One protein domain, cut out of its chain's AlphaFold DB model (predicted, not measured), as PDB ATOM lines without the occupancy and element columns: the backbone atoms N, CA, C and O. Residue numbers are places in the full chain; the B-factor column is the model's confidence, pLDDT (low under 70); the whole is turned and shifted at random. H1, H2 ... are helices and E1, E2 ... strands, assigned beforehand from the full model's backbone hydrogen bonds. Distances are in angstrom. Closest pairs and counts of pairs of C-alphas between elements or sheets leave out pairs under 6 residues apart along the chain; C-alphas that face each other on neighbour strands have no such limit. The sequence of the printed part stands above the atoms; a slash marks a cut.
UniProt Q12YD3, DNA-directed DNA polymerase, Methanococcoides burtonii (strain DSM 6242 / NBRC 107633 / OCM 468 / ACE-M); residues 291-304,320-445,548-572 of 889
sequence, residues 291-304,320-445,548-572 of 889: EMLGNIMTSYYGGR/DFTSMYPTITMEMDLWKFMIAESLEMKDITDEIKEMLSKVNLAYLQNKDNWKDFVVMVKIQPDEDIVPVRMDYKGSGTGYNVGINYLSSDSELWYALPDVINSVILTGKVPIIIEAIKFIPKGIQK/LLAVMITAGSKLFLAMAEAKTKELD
ATOM      1  N   GLU A 291     -56.847  26.097  -5.851       94.94
ATOM      2  CA  GLU A 291     -57.363  26.232  -4.487       94.94
ATOM      3  C   GLU A 291     -56.426  27.107  -3.648       94.94
ATOM      4  O   GLU A 291     -56.861  28.087  -3.052       94.94
ATOM      5  N   MET A 292     -55.114  26.849  -3.706       96.19
ATOM      6  CA  MET A 292     -54.134  27.677  -3.002       96.19
ATOM      7  C   MET A 292     -54.097  29.114  -3.543       96.19
ATOM      8  O   MET A 292     -53.998  30.064  -2.768       96.19
ATOM      9  N   LEU A 293     -54.227  29.314  -4.861       95.81
ATOM     10  CA  LEU A 293     -54.398  30.660  -5.430       95.81
ATOM     11  C   LEU A 293     -55.672  31.335  -4.905       95.81
ATOM     12  O   LEU A 293     -55.639  32.535  -4.642       95.81
ATOM     13  N   GLY A 294     -56.763  30.583  -4.735       95.75
ATOM     14  CA  GLY A 294     -57.988  31.024  -4.069       95.75
ATOM     15  C   GLY A 294     -57.719  31.492  -2.642       95.75
ATOM     16  O   GLY A 294     -57.971  32.656  -2.338       95.75
ATOM     17  N   ASN A 295     -57.105  30.645  -1.812       97.00
ATOM     18  CA  ASN A 295     -56.746  30.956  -0.425       97.00
ATOM     19  C   ASN A 295     -55.883  32.224  -0.326       97.00
ATOM     20  O   ASN A 295     -56.216  33.146   0.419       97.00
ATOM     21  N   ILE A 296     -54.832  32.336  -1.147       97.88
ATOM     22  CA  ILE A 296     -53.991  33.541  -1.226       97.88
ATOM     23  C   ILE A 296     -54.819  34.763  -1.648       97.88
ATOM     24  O   ILE A 296     -54.649  35.851  -1.112       97.88
ATOM     25  N   MET A 297     -55.732  34.622  -2.610       96.44
ATOM     26  CA  MET A 297     -56.571  35.743  -3.030       96.44
ATOM     27  C   MET A 297     -57.512  36.209  -1.921       96.44
ATOM     28  O   MET A 297     -57.679  37.420  -1.761       96.44
ATOM     29  N   THR A 298     -58.080  35.299  -1.124       96.44
ATOM     30  CA  THR A 298     -58.970  35.683  -0.018       96.44
ATOM     31  C   THR A 298     -58.282  36.583   1.013       96.44
ATOM     32  O   THR A 298     -58.937  37.480   1.546       96.44
ATOM     33  N   SER A 299     -56.963  36.446   1.198       97.12
ATOM     34  CA  SER A 299     -56.159  37.283   2.099       97.12
ATOM     35  C   SER A 299     -55.664  38.596   1.475       97.12
ATOM     36  O   SER A 299     -54.966  39.375   2.127       97.12
ATOM     37  N   TYR A 300     -56.003  38.893   0.215       96.62
ATOM     38  CA  TYR A 300     -55.542  40.116  -0.436       96.62
ATOM     39  C   TYR A 300     -56.313  41.355   0.035       96.62
ATOM     40  O   TYR A 300     -57.495  41.547  -0.285       96.62
ATOM     41  N   TYR A 301     -55.596  42.273   0.687       95.00
ATOM     42  CA  TYR A 301     -56.078  43.584   1.122       95.00
ATOM     43  C   TYR A 301     -55.091  44.686   0.725       95.00
ATOM     44  O   TYR A 301     -53.883  44.527   0.880       95.00
ATOM     45  N   GLY A 302     -55.610  45.817   0.232       90.69
ATOM     46  CA  GLY A 302     -54.799  46.977  -0.153       90.69
ATOM     47  C   GLY A 302     -54.153  47.703   1.037       90.69
ATOM     48  O   GLY A 302     -54.078  47.174   2.144       90.69
ATOM     49  N   GLY A 303     -53.687  48.932   0.802       89.88
ATOM     50  CA  GLY A 303     -53.091  49.770   1.848       89.88
ATOM     51  C   GLY A 303     -54.072  50.149   2.965       89.88
ATOM     52  O   GLY A 303     -55.289  50.189   2.757       89.88
ATOM     53  N   ARG A 304     -53.522  50.451   4.142       93.25
ATOM     54  CA  ARG A 304     -54.255  50.936   5.317       93.25
ATOM     55  C   ARG A 304     -54.477  52.446   5.206       93.25
ATOM     56  O   ARG A 304     -53.561  53.180   4.866       93.25
ATOM     57  N   ASP A 320     -43.386  59.494   6.939       96.69
ATOM     58  CA  ASP A 320     -43.574  58.754   5.682       96.69
ATOM     59  C   ASP A 320     -42.464  57.716   5.477       96.69
ATOM     60  O   ASP A 320     -41.277  58.018   5.645       96.69
ATOM     61  N   PHE A 321     -42.843  56.484   5.128       96.50
ATOM     62  CA  PHE A 321     -41.888  55.412   4.866       96.50
ATOM     63  C   PHE A 321     -41.224  55.576   3.497       96.50
ATOM     64  O   PHE A 321     -41.865  55.507   2.443       96.50
ATOM     65  N   THR A 322     -39.895  55.661   3.492       91.81
ATOM     66  CA  THR A 322     -39.103  55.675   2.263       91.81
ATOM     67  C   THR A 322     -39.348  54.394   1.472       91.81
ATOM     68  O   THR A 322     -38.923  53.312   1.864       91.81
ATOM     69  N   SER A 323     -39.997  54.529   0.311       90.69
ATOM     70  CA  SER A 323     -40.207  53.427  -0.636       90.69
ATOM     71  C   SER A 323     -40.851  52.191   0.017       90.69
ATOM     72  O   SER A 323     -40.394  51.078  -0.217       90.69
ATOM     73  N   MET A 324     -41.922  52.372   0.802       94.81
ATOM     74  CA  MET A 324     -42.535  51.320   1.633       94.81
ATOM     75  C   MET A 324     -42.653  49.942   0.951       94.81
ATOM     76  O   MET A 324     -42.135  48.955   1.465       94.81
ATOM     77  N   TYR A 325     -43.295  49.840  -0.223       95.25
ATOM     78  CA  TYR A 325     -43.451  48.545  -0.908       95.25
ATOM     79  C   TYR A 325     -42.110  47.908  -1.330       95.25
ATOM     80  O   TYR A 325     -41.910  46.717  -1.063       95.25
ATOM     81  N   PRO A 326     -41.183  48.648  -1.971       94.62
ATOM     82  CA  PRO A 326     -39.803  48.209  -2.165       94.62
ATOM     83  C   PRO A 326     -39.107  47.731  -0.892       94.62
ATOM     84  O   PRO A 326     -38.511  46.660  -0.919       94.62
ATOM     85  N   THR A 327     -39.217  48.463   0.216       95.44
ATOM     86  CA  THR A 327     -38.581  48.083   1.485       95.44
ATOM     87  C   THR A 327     -39.107  46.737   1.975       95.44
ATOM     88  O   THR A 327     -38.317  45.843   2.251       95.44
ATOM     89  N   ILE A 328     -40.426  46.518   1.968       96.50
ATOM     90  CA  ILE A 328     -41.005  45.215   2.347       96.50
ATOM     91  C   ILE A 328     -40.542  44.089   1.414       96.50
ATOM     92  O   ILE A 328     -40.301  42.966   1.856       96.50
ATOM     93  N   THR A 329     -40.385  44.385   0.122       95.50
ATOM     94  CA  THR A 329     -39.847  43.421  -0.856       95.50
ATOM     95  C   THR A 329     -38.430  42.981  -0.482       95.50
ATOM     96  O   THR A 329     -38.084  41.818  -0.690       95.50
ATOM     97  N   MET A 330     -37.632  43.890   0.083       94.44
ATOM     98  CA  MET A 330     -36.279  43.611   0.560       94.44
ATOM     99  C   MET A 330     -36.259  42.862   1.893       94.44
ATOM    100  O   MET A 330     -35.600  41.830   1.982       94.44
ATOM    101  N   GLU A 331     -37.000  43.343   2.895       95.75
ATOM    102  CA  GLU A 331     -37.049  42.752   4.243       95.75
ATOM    103  C   GLU A 331     -37.470  41.274   4.204       95.75
ATOM    104  O   GLU A 331     -36.881  40.425   4.871       95.75
ATOM    105  N   MET A 332     -38.441  40.935   3.350       96.88
ATOM    106  CA  MET A 332     -38.920  39.558   3.164       96.88
ATOM    107  C   MET A 332     -38.178  38.775   2.062       96.88
ATOM    108  O   MET A 332     -38.572  37.655   1.744       96.88
ATOM    109  N   ASP A 333     -37.132  39.347   1.450       95.12
ATOM    110  CA  ASP A 333     -36.323  38.721   0.386       95.12
ATOM    111  C   ASP A 333     -37.161  38.194  -0.804       95.12
ATOM    112  O   ASP A 333     -36.923  37.129  -1.387       95.12
ATOM    113  N   LEU A 334     -38.189  38.961  -1.187       96.25
ATOM    114  CA  LEU A 334     -39.201  38.546  -2.164       96.25
ATOM    115  C   LEU A 334     -38.673  38.468  -3.604       96.25
ATOM    116  O   LEU A 334     -39.309  37.855  -4.464       96.25
ATOM    117  N   TRP A 335     -37.497  39.035  -3.888       95.31
ATOM    118  CA  TRP A 335     -36.856  38.900  -5.199       95.31
ATOM    119  C   TRP A 335     -36.581  37.435  -5.552       95.31
ATOM    120  O   TRP A 335     -36.817  37.028  -6.688       95.31
ATOM    121  N   LYS A 336     -36.202  36.606  -4.569       95.69
ATOM    122  CA  LYS A 336     -35.986  35.166  -4.778       95.69
ATOM    123  C   LYS A 336     -37.235  34.442  -5.266       95.69
ATOM    124  O   LYS A 336     -37.124  33.527  -6.069       95.69
ATOM    125  N   PHE A 337     -38.412  34.870  -4.823       96.31
ATOM    126  CA  PHE A 337     -39.689  34.316  -5.276       96.31
ATOM    127  C   PHE A 337     -40.011  34.747  -6.710       96.31
ATOM    128  O   PHE A 337     -40.558  33.965  -7.479       96.31
ATOM    129  N   MET A 338     -39.620  35.965  -7.100       94.88
ATOM    130  CA  MET A 338     -39.796  36.464  -8.467       94.88
ATOM    131  C   MET A 338     -38.928  35.720  -9.489       94.88
ATOM    132  O   MET A 338     -39.328  35.582 -10.644       94.88
ATOM    133  N   ILE A 339     -37.745  35.250  -9.073       96.31
ATOM    134  CA  ILE A 339     -36.788  34.550  -9.942       96.31
ATOM    135  C   ILE A 339     -36.732  33.029  -9.748       96.31
ATOM    136  O   ILE A 339     -35.889  32.372 -10.362       96.31
ATOM    137  N   ALA A 340     -37.597  32.465  -8.907       96.69
ATOM    138  CA  ALA A 340     -37.647  31.030  -8.653       96.69
ATOM    139  C   ALA A 340     -38.173  30.249  -9.868       96.69
ATOM    140  O   ALA A 340     -38.988  30.754 -10.640       96.69
ATOM    141  N   GLU A 341     -37.749  28.992 -10.017       95.81
ATOM    142  CA  GLU A 341     -38.369  28.068 -10.982       95.81
ATOM    143  C   GLU A 341     -39.749  27.624 -10.486       95.81
ATOM    144  O   GLU A 341     -40.712  27.582 -11.253       95.81
ATOM    145  N   SER A 342     -39.850  27.315  -9.194       95.62
ATOM    146  CA  SER A 342     -41.079  26.848  -8.554       95.62
ATOM    147  C   SER A 342     -41.125  27.218  -7.072       95.62
ATOM    148  O   SER A 342     -40.160  27.736  -6.505       95.62
ATOM    149  N   LEU A 343     -42.270  26.962  -6.437       96.50
ATOM    150  CA  LEU A 343     -42.462  27.137  -4.999       96.50
ATOM    151  C   LEU A 343     -42.740  25.781  -4.346       96.50
ATOM    152  O   LEU A 343     -43.588  25.024  -4.818       96.50
ATOM    153  N   GLU A 344     -42.057  25.501  -3.241       96.62
ATOM    154  CA  GLU A 344     -42.420  24.430  -2.313       96.62
ATOM    155  C   GLU A 344     -43.310  25.000  -1.202       96.62
ATOM    156  O   GLU A 344     -43.094  26.122  -0.740       96.62
ATOM    157  N   MET A 345     -44.300  24.216  -0.774       97.44
ATOM    158  CA  MET A 345     -45.185  24.538   0.344       97.44
ATOM    159  C   MET A 345     -44.911  23.569   1.495       97.44
ATOM    160  O   MET A 345     -44.893  22.357   1.279       97.44
ATOM    161  N   LYS A 346     -44.702  24.096   2.703       98.00
ATOM    162  CA  LYS A 346     -44.462  23.307   3.921       98.00
ATOM    163  C   LYS A 346     -45.442  23.726   5.016       98.00
ATOM    164  O   LYS A 346     -45.530  24.914   5.316       98.00
ATOM    165  N   ASP A 347     -46.120  22.760   5.630       98.12
ATOM    166  CA  ASP A 347     -46.870  22.984   6.871       98.12
ATOM    167  C   ASP A 347     -45.892  23.246   8.023       98.12
ATOM    168  O   ASP A 347     -44.966  22.465   8.270       98.12
ATOM    169  N   ILE A 348     -46.076  24.386   8.678       98.44
ATOM    170  CA  ILE A 348     -45.278  24.851   9.812       98.44
ATOM    171  C   ILE A 348     -46.171  25.368  10.949       98.44
ATOM    172  O   ILE A 348     -45.791  26.276  11.691       98.44
ATOM    173  N   THR A 349     -47.375  24.814  11.082       98.50
ATOM    174  CA  THR A 349     -48.406  25.288  12.019       98.50
ATOM    175  C   THR A 349     -47.894  25.412  13.458       98.50
ATOM    176  O   THR A 349     -48.100  26.445  14.097       98.50
ATOM    177  N   ASP A 350     -47.183  24.402  13.963       97.88
ATOM    178  CA  ASP A 350     -46.652  24.411  15.333       97.88
ATOM    179  C   ASP A 350     -45.501  25.414  15.511       97.88
ATOM    180  O   ASP A 350     -45.447  26.119  16.522       97.88
ATOM    181  N   GLU A 351     -44.630  25.545  14.503       98.12
ATOM    182  CA  GLU A 351     -43.528  26.520  14.492       98.12
ATOM    183  C   GLU A 351     -44.087  27.957  14.587       98.12
ATOM    184  O   GLU A 351     -43.570  28.786  15.338       98.12
ATOM    185  N   ILE A 352     -45.190  28.243  13.881       98.19
ATOM    186  CA  ILE A 352     -45.854  29.555  13.896       98.19
ATOM    187  C   ILE A 352     -46.541  29.838  15.230       98.19
ATOM    188  O   ILE A 352     -46.427  30.953  15.740       98.19
ATOM    189  N   LYS A 353     -47.208  28.853  15.842       97.69
ATOM    190  CA  LYS A 353     -47.797  29.015  17.182       97.69
ATOM    191  C   LYS A 353     -46.733  29.377  18.219       97.69
ATOM    192  O   LYS A 353     -46.935  30.300  19.010       97.69
ATOM    193  N   GLU A 354     -45.593  28.688  18.195       96.75
ATOM    194  CA  GLU A 354     -44.480  28.987  19.097       96.75
ATOM    195  C   GLU A 354     -43.893  30.378  18.822       96.75
ATOM    196  O   GLU A 354     -43.680  31.152  19.757       96.75
ATOM    197  N   MET A 355     -43.660  30.716  17.554       97.38
ATOM    198  CA  MET A 355     -43.110  32.008  17.153       97.38
ATOM    199  C   MET A 355     -44.009  33.169  17.598       97.38
ATOM    200  O   MET A 355     -43.527  34.062  18.294       97.38
ATOM    201  N   LEU A 356     -45.313  33.124  17.296       97.94
ATOM    202  CA  LEU A 356     -46.266  34.186  17.642       97.94
ATOM    203  C   LEU A 356     -46.361  34.441  19.153       97.94
ATOM    204  O   LEU A 356     -46.570  35.581  19.555       97.94
ATOM    205  N   SER A 357     -46.134  33.428  19.998       95.25
ATOM    206  CA  SER A 357     -46.117  33.600  21.462       95.25
ATOM    207  C   SER A 357     -44.972  34.483  21.984       95.25
ATOM    208  O   SER A 357     -45.020  34.949  23.121       95.25
ATOM    209  N   LYS A 358     -43.940  34.713  21.161       94.44
ATOM    210  CA  LYS A 358     -42.731  35.483  21.502       94.44
ATOM    211  C   LYS A 358     -42.658  36.825  20.765       94.44
ATOM    212  O   LYS A 358     -41.728  37.594  21.001       94.44
ATOM    213  N   VAL A 359     -43.592  37.094  19.854       97.12
ATOM    214  CA  VAL A 359     -43.578  38.290  19.006       97.12
ATOM    215  C   VAL A 359     -43.904  39.537  19.830       97.12
ATOM    216  O   VAL A 359     -44.919  39.609  20.515       97.12
ATOM    217  N   ASN A 360     -43.039  40.544  19.724       96.50
ATOM    218  CA  ASN A 360     -43.206  41.894  20.262       96.50
ATOM    219  C   ASN A 360     -42.445  42.899  19.373       96.50
ATOM    220  O   ASN A 360     -41.836  42.507  18.373       96.50
ATOM    221  N   LEU A 361     -42.441  44.190  19.723       97.69
ATOM    222  CA  LEU A 361     -41.752  45.205  18.917       97.69
ATOM    223  C   LEU A 361     -40.239  44.970  18.788       97.69
ATOM    224  O   LEU A 361     -39.689  45.235  17.721       97.69
ATOM    225  N   ALA A 362     -39.568  44.428  19.807       96.69
ATOM    226  CA  ALA A 362     -38.140  44.109  19.731       96.69
ATOM    227  C   ALA A 362     -37.861  42.943  18.765       96.69
ATOM    228  O   ALA A 362     -36.901  42.983  17.999       96.69
ATOM    229  N   TYR A 363     -38.729  41.926  18.750       97.06
ATOM    230  CA  TYR A 363     -38.666  40.843  17.769       97.06
ATOM    231  C   TYR A 363     -38.820  41.385  16.340       97.06
ATOM    232  O   TYR A 363     -38.073  40.991  15.447       97.06
ATOM    233  N   LEU A 364     -39.756  42.313  16.122       97.75
ATOM    234  CA  LEU A 364     -40.022  42.883  14.798       97.75
ATOM    235  C   LEU A 364     -38.970  43.894  14.335       97.75
ATOM    236  O   LEU A 364     -38.824  44.073  13.132       97.75
ATOM    237  N   GLN A 365     -38.228  44.514  15.256       96.88
ATOM    238  CA  GLN A 365     -37.101  45.400  14.945       96.88
ATOM    239  C   GLN A 365     -35.875  44.632  14.417       96.88
ATOM    240  O   GLN A 365     -34.988  45.214  13.798       96.88
ATOM    241  N   ASN A 366     -35.814  43.316  14.631       95.81
ATOM    242  CA  ASN A 366     -34.762  42.490  14.061       95.81
ATOM    243  C   ASN A 366     -35.111  42.067  12.623       95.81
ATOM    244  O   ASN A 366     -35.913  41.153  12.407       95.81
ATOM    245  N   LYS A 367     -34.440  42.686  11.646       93.06
ATOM    246  CA  LYS A 367     -34.603  42.410  10.209       93.06
ATOM    247  C   LYS A 367     -34.393  40.947   9.812       93.06
ATOM    248  O   LYS A 367     -34.992  40.475   8.850       93.06
ATOM    249  N   ASP A 368     -33.579  40.186  10.549       93.94
ATOM    250  CA  ASP A 368     -33.314  38.785  10.199       93.94
ATOM    251  C   ASP A 368     -34.556  37.895  10.338       93.94
ATOM    252  O   ASP A 368     -34.652  36.876   9.655       93.94
ATOM    253  N   ASN A 369     -35.539  38.311  11.142       95.56
ATOM    254  CA  ASN A 369     -36.792  37.580  11.320       95.56
ATOM    255  C   ASN A 369     -37.736  37.699  10.107       95.56
ATOM    256  O   ASN A 369     -38.554  36.811   9.873       95.56
ATOM    257  N   TRP A 370     -37.636  38.771   9.314       97.06
ATOM    258  CA  TRP A 370     -38.624  39.105   8.278       97.06
ATOM    259  C   TRP A 370     -38.649  38.129   7.100       97.06
ATOM    260  O   TRP A 370     -39.700  37.893   6.499       97.06
ATOM    261  N   LYS A 371     -37.515  37.492   6.800       95.56
ATOM    262  CA  LYS A 371     -37.385  36.490   5.726       95.56
ATOM    263  C   LYS A 371     -38.250  35.253   5.966       95.56
ATOM    264  O   LYS A 371     -38.606  34.552   5.020       95.56
ATOM    265  N   ASP A 372     -38.618  34.997   7.219       95.06
ATOM    266  CA  ASP A 372     -39.474  33.878   7.596       95.06
ATOM    267  C   ASP A 372     -40.970  34.211   7.531       95.06
ATOM    268  O   ASP A 372     -41.794  33.325   7.754       95.06
ATOM    269  N   PHE A 373     -41.350  35.443   7.165       97.94
ATOM    270  CA  PHE A 373     -42.752  35.880   7.182       97.94
ATOM    271  C   PHE A 373     -43.557  35.506   5.930       97.94
ATOM    272  O   PHE A 373     -44.752  35.797   5.866       97.94
ATOM    273  N   VAL A 374     -42.948  34.838   4.944       98.31
ATOM    274  CA  VAL A 374     -43.632  34.405   3.712       98.31
ATOM    275  C   VAL A 374     -44.476  33.149   3.967       98.31
ATOM    276  O   VAL A 374     -44.174  32.039   3.518       98.31
ATOM    277  N   VAL A 375     -45.543  33.339   4.742       98.69
ATOM    278  CA  VAL A 375     -46.398  32.285   5.294       98.69
ATOM    279  C   VAL A 375     -47.862  32.705   5.199       98.69
ATOM    280  O   VAL A 375     -48.233  33.814   5.587       98.69
ATOM    281  N   MET A 376     -48.701  31.806   4.696       98.69
ATOM    282  CA  MET A 376     -50.156  31.937   4.755       98.69
ATOM    283  C   MET A 376     -50.665  31.218   5.998       98.69
ATOM    284  O   MET A 376     -50.266  30.087   6.257       98.69
ATOM    285  N   VAL A 377     -51.536  31.864   6.763       98.75
ATOM    286  CA  VAL A 377     -52.028  31.376   8.051       98.75
ATOM    287  C   VAL A 377     -53.547  31.356   8.026       98.75
ATOM    288  O   VAL A 377     -54.182  32.370   7.738       98.75
ATOM    289  N   LYS A 378     -54.129  30.205   8.340       98.69
ATOM    290  CA  LYS A 378     -55.558  30.043   8.559       98.69
ATOM    291  C   LYS A 378     -55.842  30.212  10.045       98.69
ATOM    292  O   LYS A 378     -55.274  29.495  10.872       98.69
ATOM    293  N   ILE A 379     -56.707  31.158  10.385       98.50
ATOM    294  CA  ILE A 379     -57.110  31.426  11.767       98.50
ATOM    295  C   ILE A 379     -58.622  31.301  11.911       98.50
ATOM    296  O   ILE A 379     -59.353  31.520  10.946       98.50
ATOM    297  N   GLN A 380     -59.088  31.003  13.118       98.19
ATOM    298  CA  GLN A 380     -60.465  31.271  13.518       98.19
ATOM    299  C   GLN A 380     -60.479  32.599  14.292       98.19
ATOM    300  O   GLN A 380     -59.991  32.626  15.423       98.19
ATOM    301  N   PRO A 381     -60.965  33.703  13.690       97.69
ATOM    302  CA  PRO A 381     -60.939  35.010  14.332       97.69
ATOM    303  C   PRO A 381     -61.798  35.054  15.596       97.69
ATOM    304  O   PRO A 381     -62.984  34.716  15.561       97.69
ATOM    305  N   ASP A 382     -61.221  35.551  16.681       97.50
ATOM    306  CA  ASP A 382     -61.893  35.766  17.960       97.50
ATOM    307  C   ASP A 382     -61.406  37.089  18.561       97.50
ATOM    308  O   ASP A 382     -60.375  37.139  19.223       97.50
ATOM    309  N   GLU A 383     -62.112  38.186  18.285       97.19
ATOM    310  CA  GLU A 383     -61.707  39.545  18.682       97.19
ATOM    311  C   GLU A 383     -60.278  39.907  18.229       97.19
ATOM    312  O   GLU A 383     -59.540  40.625  18.905       97.19
ATOM    313  N   ASP A 384     -59.884  39.421  17.054       98.38
ATOM    314  CA  ASP A 384     -58.562  39.660  16.477       98.38
ATOM    315  C   ASP A 384     -58.558  40.940  15.632       98.38
ATOM    316  O   ASP A 384     -59.509  41.206  14.895       98.38
ATOM    317  N   ILE A 385     -57.483  41.737  15.690       98.12
ATOM    318  CA  ILE A 385     -57.342  42.943  14.860       98.12
ATOM    319  C   ILE A 385     -56.706  42.563  13.523       98.12
ATOM    320  O   ILE A 385     -55.487  42.440  13.405       98.12
ATOM    321  N   VAL A 386     -57.538  42.425  12.494       97.88
ATOM    322  CA  VAL A 386     -57.121  42.016  11.144       97.88
ATOM    323  C   VAL A 386     -57.771  42.889  10.065       97.88
ATOM    324  O   VAL A 386     -58.735  43.616  10.331       97.88
ATOM    325  N   PRO A 387     -57.266  42.865   8.817       97.56
ATOM    326  CA  PRO A 387     -57.955  43.506   7.710       97.56
ATOM    327  C   PRO A 387     -59.324  42.865   7.448       97.56
ATOM    328  O   PRO A 387     -59.438  41.657   7.236       97.56
ATOM    329  N   VAL A 388     -60.361  43.699   7.393       96.75
ATOM    330  CA  VAL A 388     -61.735  43.292   7.093       96.75
ATOM    331  C   VAL A 388     -62.272  44.132   5.949       96.75
ATOM    332  O   VAL A 388     -62.343  45.366   6.021       96.75
ATOM    333  N   ARG A 389     -62.685  43.453   4.875       95.06
ATOM    334  CA  ARG A 389     -63.382  44.071   3.750       95.06
ATOM    335  C   ARG A 389     -64.882  43.869   3.916       95.06
ATOM    336  O   ARG A 389     -65.354  42.740   3.886       95.06
ATOM    337  N   MET A 390     -65.641  44.954   4.017       92.69
ATOM    338  CA  MET A 390     -67.105  44.899   4.061       92.69
ATOM    339  C   MET A 390     -67.731  46.204   3.562       92.69
ATOM    340  O   MET A 390     -67.045  47.199   3.300       92.69
ATOM    341  N   ASP A 391     -69.051  46.204   3.414       90.56
ATOM    342  CA  ASP A 391     -69.818  47.427   3.201       90.56
ATOM    343  C   ASP A 391     -70.088  48.120   4.544       90.56
ATOM    344  O   ASP A 391     -71.161  48.001   5.130       90.56
ATOM    345  N   TYR A 392     -69.090  48.860   5.035       89.31
ATOM    346  CA  TYR A 392     -69.182  49.606   6.297       89.31
ATOM    347  C   TYR A 392     -70.336  50.619   6.337       89.31
ATOM    348  O   TYR A 392     -70.797  50.976   7.418       89.31
ATOM    349  N   LYS A 393     -70.803  51.092   5.174       84.44
ATOM    350  CA  LYS A 393     -71.896  52.068   5.072       84.44
ATOM    351  C   LYS A 393     -73.273  51.414   4.995       84.44
ATOM    352  O   LYS A 393     -74.271  52.110   5.151       84.44
ATOM    353  N   GLY A 394     -73.337  50.116   4.696       80.88
ATOM    354  CA  GLY A 394     -74.584  49.397   4.431       80.88
ATOM    355  C   GLY A 394     -75.353  49.918   3.209       80.88
ATOM    356  O   GLY A 394     -76.557  49.689   3.098       80.88
ATOM    357  N   SER A 395     -74.694  50.652   2.308       72.44
ATOM    358  CA  SER A 395     -75.332  51.308   1.160       72.44
ATOM    359  C   SER A 395     -75.452  50.403  -0.073       72.44
ATOM    360  O   SER A 395     -76.121  50.753  -1.046       72.44
ATOM    361  N   GLY A 396     -74.779  49.252  -0.081       69.81
ATOM    362  CA  GLY A 396     -74.654  48.341  -1.217       69.81
ATOM    363  C   GLY A 396     -73.861  48.931  -2.387       69.81
ATOM    364  O   GLY A 396     -73.970  48.445  -3.517       69.81
ATOM    365  N   THR A 397     -73.116  50.019  -2.158       63.91
ATOM    366  CA  THR A 397     -72.428  50.775  -3.218       63.91
ATOM    367  C   THR A 397     -70.963  50.387  -3.387       63.91
ATOM    368  O   THR A 397     -70.386  50.697  -4.424       63.91
ATOM    369  N   GLY A 398     -70.344  49.716  -2.413       76.12
ATOM    370  CA  GLY A 398     -68.965  49.251  -2.539       76.12
ATOM    371  C   GLY A 398     -68.372  48.717  -1.241       76.12
ATOM    372  O   GLY A 398     -68.822  49.051  -0.150       76.12
ATOM    373  N   TYR A 399     -67.327  47.910  -1.390       86.75
ATOM    374  CA  TYR A 399     -66.583  47.327  -0.283       86.75
ATOM    375  C   TYR A 399     -65.388  48.210   0.071       86.75
ATOM    376  O   TYR A 399     -64.663  48.660  -0.815       86.75
ATOM    377  N   ASN A 400     -65.186  48.458   1.362       89.00
ATOM    378  CA  ASN A 400     -64.013  49.159   1.877       89.00
ATOM    379  C   ASN A 400     -63.258  48.242   2.836       89.00
ATOM    380  O   ASN A 400     -63.842  47.318   3.394       89.00
ATOM    381  N   VAL A 401     -61.968  48.513   3.018       92.75
ATOM    382  CA  VAL A 401     -61.112  47.785   3.958       92.75
ATOM    383  C   VAL A 401     -60.875  48.650   5.194       92.75
ATOM    384  O   VAL A 401     -60.519  49.828   5.062       92.75
ATOM    385  N   GLY A 402     -61.081  48.058   6.366       94.25
ATOM    386  CA  GLY A 402     -60.689  48.587   7.671       94.25
ATOM    387  C   GLY A 402     -59.816  47.578   8.418       94.25
ATOM    388  O   GLY A 402     -59.793  46.403   8.050       94.25
ATOM    389  N   ILE A 403     -59.053  48.052   9.403       96.62
ATOM    390  CA  ILE A 403     -58.263  47.216  10.316       96.62
ATOM    391  C   ILE A 403     -59.025  47.184  11.640       96.62
ATOM    392  O   ILE A 403     -58.981  48.144  12.410       96.62
ATOM    393  N   ASN A 404     -59.797  46.121  11.848       96.75
ATOM    394  CA  ASN A 404     -60.890  46.078  12.818       96.75
ATOM    395  C   ASN A 404     -60.835  44.807  13.664       96.75
ATOM    396  O   ASN A 404     -60.229  43.824  13.246       96.75
ATOM    397  N   TYR A 405     -61.498  44.835  14.824       97.94
ATOM    398  CA  TYR A 405     -61.747  43.621  15.597       97.94
ATOM    399  C   TYR A 405     -62.670  42.706  14.791       97.94
ATOM    400  O   TYR A 405     -63.727  43.151  14.335       97.94
ATOM    401  N   LEU A 406     -62.282  41.448  14.617       98.12
ATOM    402  CA  LEU A 406     -63.040  40.443  13.889       98.12
ATOM    403  C   LEU A 406     -63.282  39.223  14.774       98.12
ATOM    404  O   LEU A 406     -62.342  38.634  15.300       98.12
ATOM    405  N   SER A 407     -64.544  38.816  14.854       97.69
ATOM    406  CA  SER A 407     -64.961  37.532  15.416       97.69
ATOM    407  C   SER A 407     -65.759  36.767  14.362       97.69
ATOM    408  O   SER A 407     -66.585  37.355  13.657       97.69
ATOM    409  N   SER A 408     -65.489  35.472  14.208       95.12
ATOM    410  CA  SER A 408     -66.091  34.637  13.166       95.12
ATOM    411  C   SER A 408     -66.079  33.162  13.562       95.12
ATOM    412  O   SER A 408     -65.056  32.637  13.993       95.12
ATOM    413  N   ASP A 409     -67.193  32.470  13.322       92.06
ATOM    414  CA  ASP A 409     -67.242  31.003  13.420       92.06
ATOM    415  C   ASP A 409     -66.546  30.328  12.222       92.06
ATOM    416  O   ASP A 409     -66.176  29.159  12.286       92.06
ATOM    417  N   SER A 410     -66.375  31.052  11.110       91.75
ATOM    418  CA  SER A 410     -65.654  30.580   9.922       91.75
ATOM    419  C   SER A 410     -64.150  30.828  10.034       91.75
ATOM    420  O   SER A 410     -63.723  31.905  10.455       91.75
ATOM    421  N   GLU A 411     -63.365  29.857   9.571       96.62
ATOM    422  CA  GLU A 411     -61.907  29.932   9.458       96.62
ATOM    423  C   GLU A 411     -61.497  30.761   8.229       96.62
ATOM    424  O   GLU A 411     -62.004  30.545   7.126       96.62
ATOM    425  N   LEU A 412     -60.555  31.691   8.393       97.62
ATOM    426  CA  LEU A 412     -60.140  32.641   7.361       97.62
ATOM    427  C   LEU A 412     -58.627  32.608   7.136       97.62
ATOM    428  O   LEU A 412     -57.847  32.488   8.080       97.62
ATOM    429  N   TRP A 413     -58.214  32.786   5.882       98.38
ATOM    430  CA  TRP A 413     -56.807  32.893   5.502       98.38
ATOM    431  C   TRP A 413     -56.302  34.338   5.562       98.38
ATOM    432  O   TRP A 413     -56.894  35.253   4.985       98.38
ATOM    433  N   TYR A 414     -55.139  34.517   6.182       98.69
ATOM    434  CA  TYR A 414     -54.384  35.765   6.254       98.69
ATOM    435  C   TYR A 414     -52.913  35.521   5.918       98.69
ATOM    436  O   TYR A 414     -52.403  34.408   6.027       98.69
ATOM    437  N   ALA A 415     -52.206  36.565   5.498       98.56
ATOM    438  CA  ALA A 415     -50.748  36.521   5.482       98.56
ATOM    439  C   ALA A 415     -50.227  36.637   6.923       98.56
ATOM    440  O   ALA A 415     -50.808  37.381   7.716       98.56
ATOM    441  N   LEU A 416     -49.119  35.974   7.260       98.81
ATOM    442  CA  LEU A 416     -48.536  36.050   8.605       98.81
ATOM    443  C   LEU A 416     -48.310  37.491   9.105       98.81
ATOM    444  O   LEU A 416     -48.631  37.737  10.266       98.81
ATOM    445  N   PRO A 417     -47.862  38.471   8.289       98.69
ATOM    446  CA  PRO A 417     -47.751  39.854   8.749       98.69
ATOM    447  C   PRO A 417     -49.072  40.442   9.268       98.69
ATOM    448  O   PRO A 417     -49.066  41.185  10.241       98.69
ATOM    449  N   ASP A 418     -50.213  40.076   8.676       98.69
ATOM    450  CA  ASP A 418     -51.527  40.519   9.157       98.69
ATOM    451  C   ASP A 418     -51.941  39.824  10.465       98.69
ATOM    452  O   ASP A 418     -52.634  40.422  11.283       98.69
ATOM    453  N   VAL A 419     -51.478  38.595  10.708       98.81
ATOM    454  CA  VAL A 419     -51.668  37.893  11.990       98.81
ATOM    455  C   VAL A 419     -50.786  38.509  13.080       98.81
ATOM    456  O   VAL A 419     -51.259  38.759  14.186       98.81
ATOM    457  N   ILE A 420     -49.529  38.828  12.754       98.75
ATOM    458  CA  ILE A 420     -48.598  39.546  13.637       98.75
ATOM    459  C   ILE A 420     -49.181  40.906  14.045       98.75
ATOM    460  O   ILE A 420     -49.076  41.267  15.217       98.75
ATOM    461  N   ASN A 421     -49.842  41.627  13.125       97.31
ATOM    462  CA  ASN A 421     -50.553  42.874  13.444       97.31
ATOM    463  C   ASN A 421     -51.535  42.681  14.596       97.31
ATOM    464  O   ASN A 421     -51.531  43.473  15.539       97.31
ATOM    465  N   SER A 422     -52.349  41.623  14.532       98.31
ATOM    466  CA  SER A 422     -53.290  41.305  15.604       98.31
ATOM    467  C   SER A 422     -52.550  41.087  16.920       98.31
ATOM    468  O   SER A 422     -52.900  41.712  17.920       98.31
ATOM    469  N   VAL A 423     -51.475  40.289  16.915       98.56
ATOM    470  CA  VAL A 423     -50.701  39.971  18.127       98.56
ATOM    471  C   VAL A 423     -50.162  41.225  18.807       98.56
ATOM    472  O   VAL A 423     -50.376  41.401  20.003       98.56
ATOM    473  N   ILE A 424     -49.508  42.126  18.071       98.19
ATOM    474  CA  ILE A 424     -48.890  43.311  18.687       98.19
ATOM    475  C   ILE A 424     -49.911  44.372  19.115       98.19
ATOM    476  O   ILE A 424     -49.642  45.139  20.035       98.19
ATOM    477  N   LEU A 425     -51.084  44.426  18.475       97.12
ATOM    478  CA  LEU A 425     -52.119  45.411  18.806       97.12
ATOM    479  C   LEU A 425     -53.073  44.930  19.911       97.12
ATOM    480  O   LEU A 425     -53.591  45.760  20.663       97.12
ATOM    481  N   THR A 426     -53.298  43.618  20.018       96.94
ATOM    482  CA  THR A 426     -54.196  43.007  21.017       96.94
ATOM    483  C   THR A 426     -53.458  42.414  22.217       96.94
ATOM    484  O   THR A 426     -54.045  42.297  23.289       96.94
ATOM    485  N   GLY A 427     -52.188  42.027  22.059       96.06
ATOM    486  CA  GLY A 427     -51.448  41.222  23.035       96.06
ATOM    487  C   GLY A 427     -51.870  39.746  23.075       96.06
ATOM    488  O   GLY A 427     -51.437  39.013  23.963       96.06
ATOM    489  N   LYS A 428     -52.720  39.298  22.140       96.38
ATOM    490  CA  LYS A 428     -53.287  37.946  22.066       96.38
ATOM    491  C   LYS A 428     -52.803  37.230  20.807       96.38
ATOM    492  O   LYS A 428     -52.785  37.805  19.725       96.38
ATOM    493  N   VAL A 429     -52.462  35.947  20.938       97.56
ATOM    494  CA  VAL A 429     -52.222  35.067  19.784       97.56
ATOM    495  C   VAL A 429     -53.569  34.550  19.256       97.56
ATOM    496  O   VAL A 429     -54.296  33.928  20.037       97.56
ATOM    497  N   PRO A 430     -53.908  34.775  17.970       97.69
ATOM    498  CA  PRO A 430     -55.139  34.259  17.369       97.69
ATOM    499  C   PRO A 430     -55.219  32.727  17.401       97.69
ATOM    500  O   PRO A 430     -54.203  32.035  17.514       97.69
ATOM    501  N   ILE A 431     -56.422  32.171  17.233       98.31
ATOM    502  CA  ILE A 431     -56.610  30.715  17.143       98.31
ATOM    503  C   ILE A 431     -56.079  30.228  15.789       98.31
ATOM    504  O   ILE A 431     -56.745  30.359  14.764       98.31
ATOM    505  N   ILE A 432     -54.865  29.669  15.781       98.44
ATOM    506  CA  ILE A 432     -54.203  29.181  14.563       98.44
ATOM    507  C   ILE A 432     -54.668  27.758  14.224       98.44
ATOM    508  O   ILE A 432     -54.424  26.820  14.995       98.44
ATOM    509  N   ILE A 433     -55.274  27.602  13.048       98.44
ATOM    510  CA  ILE A 433     -55.744  26.321  12.508       98.44
ATOM    511  C   ILE A 433     -54.644  25.652  11.681       98.44
ATOM    512  O   ILE A 433     -54.329  24.488  11.907       98.44
ATOM    513  N   GLU A 434     -54.035  26.408  10.767       98.44
ATOM    514  CA  GLU A 434     -53.057  25.911   9.795       98.44
ATOM    515  C   GLU A 434     -52.085  27.034   9.409       98.44
ATOM    516  O   GLU A 434     -52.481  28.200   9.333       98.44
ATOM    517  N   ALA A 435     -50.817  26.715   9.141       98.69
ATOM    518  CA  ALA A 435     -49.865  27.664   8.571       98.69
ATOM    519  C   ALA A 435     -48.961  27.019   7.512       98.69
ATOM    520  O   ALA A 435     -48.256  26.049   7.781       98.69
ATOM    521  N   ILE A 436     -48.934  27.615   6.319       98.62
ATOM    522  CA  ILE A 436     -48.206  27.126   5.145       98.62
ATOM    523  C   ILE A 436     -47.105  28.114   4.755       98.62
ATOM    524  O   ILE A 436     -47.381  29.238   4.324       98.62
ATOM    525  N   LYS A 437     -45.846  27.682   4.867       98.44
ATOM    526  CA  LYS A 437     -44.664  28.424   4.404       98.44
ATOM    527  C   LYS A 437     -44.411  28.172   2.929       98.44
ATOM    528  O   LYS A 437     -44.419  27.022   2.488       98.44
ATOM    529  N   PHE A 438     -44.103  29.236   2.194       98.12
ATOM    530  CA  PHE A 438     -43.675  29.156   0.800       98.12
ATOM    531  C   PHE A 438     -42.158  29.287   0.715       98.12
ATOM    532  O   PHE A 438     -41.568  30.200   1.291       98.12
ATOM    533  N   ILE A 439     -41.526  28.381  -0.025       97.88
ATOM    534  CA  ILE A 439     -40.071  28.315  -0.166       97.88
ATOM    535  C   ILE A 439     -39.729  28.359  -1.660       97.88
ATOM    536  O   ILE A 439     -40.144  27.458  -2.394       97.88
ATOM    537  N   PRO A 440     -38.969  29.361  -2.137       97.06
ATOM    538  CA  PRO A 440     -38.562  29.422  -3.534       97.06
ATOM    539  C   PRO A 440     -37.560  28.304  -3.851       97.06
ATOM    540  O   PRO A 440     -36.636  28.041  -3.074       97.06
ATOM    541  N   LYS A 441     -37.739  27.635  -4.995       97.06
ATOM    542  CA  LYS A 441     -36.878  26.547  -5.472       97.06
ATOM    543  C   LYS A 441     -36.299  26.851  -6.842       97.06
ATOM    544  O   LYS A 441     -37.009  27.270  -7.753       97.06
ATOM    545  N   GLY A 442     -35.003  26.572  -6.976       95.56
ATOM    546  CA  GLY A 442     -34.255  26.817  -8.207       95.56
ATOM    547  C   GLY A 442     -34.182  28.301  -8.576       95.56
ATOM    548  O   GLY A 442     -34.680  29.169  -7.862       95.56
ATOM    549  N   ILE A 443     -33.540  28.581  -9.707       95.88
ATOM    550  CA  ILE A 443     -33.519  29.897 -10.354       95.88
ATOM    551  C   ILE A 443     -33.877  29.669 -11.819       95.88
ATOM    552  O   ILE A 443     -33.304  28.775 -12.443       95.88
ATOM    553  N   GLN A 444     -34.811  30.446 -12.372       95.25
ATOM    554  CA  GLN A 444     -35.238  30.267 -13.765       95.25
ATOM    555  C   GLN A 444     -34.062  30.365 -14.747       95.25
ATOM    556  O   GLN A 444     -33.219  31.256 -14.674       95.25
ATOM    557  N   LYS A 445     -34.028  29.448 -15.718       92.62
ATOM    558  CA  LYS A 445     -32.916  29.316 -16.680       92.62
ATOM    559  C   LYS A 445     -32.883  30.411 -17.749       92.62
ATOM    560  O   LYS A 445     -31.846  30.618 -18.368       92.62
ATOM    561  N   LEU A 548     -49.287  35.769  -4.317       97.69
ATOM    562  CA  LEU A 548     -48.493  35.652  -3.087       97.69
ATOM    563  C   LEU A 548     -47.591  36.874  -2.863       97.69
ATOM    564  O   LEU A 548     -47.608  37.449  -1.780       97.69
ATOM    565  N   LEU A 549     -46.857  37.319  -3.892       97.25
ATOM    566  CA  LEU A 549     -45.994  38.500  -3.800       97.25
ATOM    567  C   LEU A 549     -46.804  39.743  -3.436       97.25
ATOM    568  O   LEU A 549     -46.430  40.497  -2.543       97.25
ATOM    569  N   ALA A 550     -47.944  39.950  -4.098       96.44
ATOM    570  CA  ALA A 550     -48.767  41.121  -3.842       96.44
ATOM    571  C   ALA A 550     -49.362  41.133  -2.426       96.44
ATOM    572  O   ALA A 550     -49.399  42.183  -1.778       96.44
ATOM    573  N   VAL A 551     -49.809  39.972  -1.948       98.06
ATOM    574  CA  VAL A 551     -50.317  39.778  -0.587       98.06
ATOM    575  C   VAL A 551     -49.225  40.071   0.437       98.06
ATOM    576  O   VAL A 551     -49.440  40.911   1.303       98.06
ATOM    577  N   MET A 552     -48.034  39.483   0.296       98.38
ATOM    578  CA  MET A 552     -46.934  39.675   1.250       98.38
ATOM    579  C   MET A 552     -46.446  41.123   1.294       98.38
ATOM    580  O   MET A 552     -46.328  41.694   2.376       98.38
ATOM    581  N   ILE A 553     -46.272  41.765   0.132       97.62
ATOM    582  CA  ILE A 553     -45.872  43.178   0.049       97.62
ATOM    583  C   ILE A 553     -46.886  44.072   0.774       97.62
ATOM    584  O   ILE A 553     -46.517  44.937   1.573       97.62
ATOM    585  N   THR A 554     -48.179  43.878   0.505       97.62
ATOM    586  CA  THR A 554     -49.222  44.713   1.111       97.62
ATOM    587  C   THR A 554     -49.460  44.385   2.583       97.62
ATOM    588  O   THR A 554     -49.800  45.292   3.337       97.62
ATOM    589  N   ALA A 555     -49.311  43.134   3.019       98.50
ATOM    590  CA  ALA A 555     -49.426  42.727   4.421       98.50
ATOM    591  C   ALA A 555     -48.244  43.236   5.257       98.50
ATOM    592  O   ALA A 555     -48.464  43.867   6.285       98.50
ATOM    593  N   GLY A 556     -47.007  43.087   4.772       98.06
ATOM    594  CA  GLY A 556     -45.821  43.645   5.431       98.06
ATOM    595  C   GLY A 556     -45.879  45.169   5.566       98.06
ATOM    596  O   GLY A 556     -45.521  45.717   6.601       98.06
ATOM    597  N   SER A 557     -46.442  45.860   4.571       97.56
ATOM    598  CA  SER A 557     -46.661  47.314   4.648       97.56
ATOM    599  C   SER A 557     -47.661  47.699   5.743       97.56
ATOM    600  O   SER A 557     -47.462  48.669   6.470       97.56
ATOM    601  N   LYS A 558     -48.744  46.923   5.886       98.00
ATOM    602  CA  LYS A 558     -49.695  47.105   6.991       98.00
ATOM    603  C   LYS A 558     -49.029  46.828   8.341       98.00
ATOM    604  O   LYS A 558     -49.347  47.529   9.297       98.00
ATOM    605  N   LEU A 559     -48.084  45.883   8.393       98.50
ATOM    606  CA  LEU A 559     -47.291  45.583   9.585       98.50
ATOM    607  C   LEU A 559     -46.366  46.718  10.004       98.50
ATOM    608  O   LEU A 559     -46.376  47.070  11.177       98.50
ATOM    609  N   PHE A 560     -45.682  47.393   9.079       98.38
ATOM    610  CA  PHE A 560     -44.944  48.619   9.416       98.38
ATOM    611  C   PHE A 560     -45.840  49.682  10.068       98.38
ATOM    612  O   PHE A 560     -45.483  50.253  11.097       98.38
ATOM    613  N   LEU A 561     -47.047  49.907   9.539       98.31
ATOM    614  CA  LEU A 561     -47.990  50.845  10.156       98.31
ATOM    615  C   LEU A 561     -48.526  50.354  11.511       98.31
ATOM    616  O   LEU A 561     -48.710  51.161  12.418       98.31
ATOM    617  N   ALA A 562     -48.773  49.051  11.673       98.25
ATOM    618  CA  ALA A 562     -49.184  48.474  12.955       98.25
ATOM    619  C   ALA A 562     -48.076  48.582  14.014       98.25
ATOM    620  O   ALA A 562     -48.366  48.901  15.163       98.25
ATOM    621  N   MET A 563     -46.813  48.399  13.623       98.50
ATOM    622  CA  MET A 563     -45.648  48.624  14.480       98.50
ATOM    623  C   MET A 563     -45.531  50.093  14.891       98.50
ATOM    624  O   MET A 563     -45.318  50.372  16.065       98.50
ATOM    625  N   ALA A 564     -45.733  51.035  13.964       98.25
ATOM    626  CA  ALA A 564     -45.691  52.466  14.267       98.25
ATOM    627  C   ALA A 564     -46.827  52.882  15.217       98.25
ATOM    628  O   ALA A 564     -46.613  53.653  16.152       98.25
ATOM    629  N   GLU A 565     -48.028  52.328  15.034       98.00
ATOM    630  CA  GLU A 565     -49.129  52.496  15.983       98.00
ATOM    631  C   GLU A 565     -48.800  51.917  17.359       98.00
ATOM    632  O   GLU A 565     -48.999  52.598  18.362       98.00
ATOM    633  N   ALA A 566     -48.322  50.673  17.415       98.25
ATOM    634  CA  ALA A 566     -47.974  50.013  18.666       98.25
ATOM    635  C   ALA A 566     -46.875  50.786  19.406       98.25
ATOM    636  O   ALA A 566     -47.004  51.018  20.604       98.25
ATOM    637  N   LYS A 567     -45.860  51.287  18.688       98.31
ATOM    638  CA  LYS A 567     -44.809  52.135  19.258       98.31
ATOM    639  C   LYS A 567     -45.358  53.469  19.766       98.31
ATOM    640  O   LYS A 567     -44.993  53.892  20.852       98.31
ATOM    641  N   THR A 568     -46.278  54.103  19.034       98.06
ATOM    642  CA  THR A 568     -46.959  55.328  19.504       98.06
ATOM    643  C   THR A 568     -47.744  55.061  20.795       98.06
ATOM    644  O   THR A 568     -47.733  55.883  21.706       98.06
ATOM    645  N   LYS A 569     -48.387  53.891  20.893       96.94
ATOM    646  CA  LYS A 569     -49.136  53.463  22.081       96.94
ATOM    647  C   LYS A 569     -48.227  53.136  23.273       96.94
ATOM    648  O   LYS A 569     -48.609  53.441  24.394       96.94
ATOM    649  N   GLU A 570     -47.047  52.547  23.056       96.94
ATOM    650  CA  GLU A 570     -46.030  52.352  24.111       96.94
ATOM    651  C   GLU A 570     -45.533  53.678  24.704       96.94
ATOM    652  O   GLU A 570     -45.066  53.698  25.839       96.94
ATOM    653  N   LEU A 571     -45.656  54.774  23.952       97.50
ATOM    654  CA  LEU A 571     -45.355  56.141  24.384       97.50
ATOM    655  C   LEU A 571     -46.566  56.856  24.997       97.50
ATOM    656  O   LEU A 571     -46.599  58.082  25.036       97.50
ATOM    657  N   ASP A 572     -47.571  56.093  25.436       96.94
ATOM    658  CA  ASP A 572     -48.818  56.581  26.037       96.94
ATOM    659  C   ASP A 572     -49.565  57.609  25.161       96.94
ATOM    660  O   ASP A 572     -50.287  58.478  25.651       96.94
TER     661      ASP A 572
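What this domain is: This is residues 291 to 304, 320 to 445 and 548 to 572 of the 889 residues of the protein "DNA-directed DNA polymerase" of Methanococcoides burtonii (strain DSM 6242 / NBRC 107633 / OCM 468 / ACE-M) (UniProt Q12YD3). A curling four-stranded sheet, E1, E6, E2 and E5, has H1 packed on one face and H4 and H7 on the other, and the long helix H8 begins by E5 and runs side by side with H7. A separate hairpin, E3 and E4, packs on H7 through E3, and the short helices H2 and H5 pack on H8. The 165 printed residues hold eight named helices and six named strands, in the order H1 H2 H3 E1 H4 H5 H6 E2 E3 E4 E5 H7 E6 H8; the class is mixed, helices and strands, and both sheets are antiparallel. The whole is compact, with a radius of gyration of the C-alphas of 15.7 A and spans of 50 by 39 by 33 A.

Where its parts are: Find C-alpha 291 at (-57.363, 26.232, -4.487), where H1 begins and runs to 298. After the first cut come H2, residues 324 to 331, H3, 335 to 338, and E1, 342 to 347, 16.9 A long. Read on through H4, 349 to 356, H5, 361 to 365, H6, 367 to 373, and E2, 375 to 380, 16.3 A. E3, 384 to 390, and E4, 400 to 408, form a hairpin, and E4 bends by 88 degrees at residue 403. E5, 412 to 415, leads to H7, 416 to 426, 15.3 A, and E6, 431 to 441, 30.3 A. H8, 548 to 570, spans 32.0 A and ends at C-alpha 570, (-46.030, 52.352, 24.111).

How they stand to each other: Look first at E6, an inner strand: N 439 and O 344 of E1 are 2.8 A apart, and N 436 and O 376 of E2 are 2.8 A apart. E2 pairs with E5 through N 377 and O 414, 2.8 A, and E3 with E4 through N 388 and O 402, 2.8 A. E5, H7 and E6 form a split strand-helix-strand unit, two strands running the same way with E2 between them, and its crossover is right-handed. The four-stranded sheet is in three layers, helices on both faces, with H1 and H8 on one and H4 and H7 on the other. H4 runs across the strands at a height of 8.6 A over the sheet, while H3 and H6 only graze it. H8 is the hub: it touches H7 at a shallow tilt of 17 degrees, the same way, with C-alphas 417 and 556 closest at 5.4 A. It touches H2, about perpendicular at 80 degrees, with C-alphas 328 and 553 closest at 5.8 A, and only just touches H1 and H5, with 3 pairs of C-alphas within 8 A each. C-alphas 385 of E3 and 422 of H7 are the closest of that pair, 4.4 A apart. Every O i to N i+4 pair is within hydrogen-bond range in H1, H2, H4, H5, H7 and H8; H6 has 0 of 3, but 3 of 4 O i to N i+3 pairs, and H3 is too short for an O i to N i+4 pair.

The domain as a whole: The two C-alphas farthest apart, Lys 445 and Asp 572, are 53.1 A apart. Residues 305 to 319 and 446 to 547 are not printed, with gaps of 13.2 A and 21.6 A between C-alphas. No link printed whole is long. The mean pLDDT of the printed part is 95.8; look for values under 70 at residues 396 to 397.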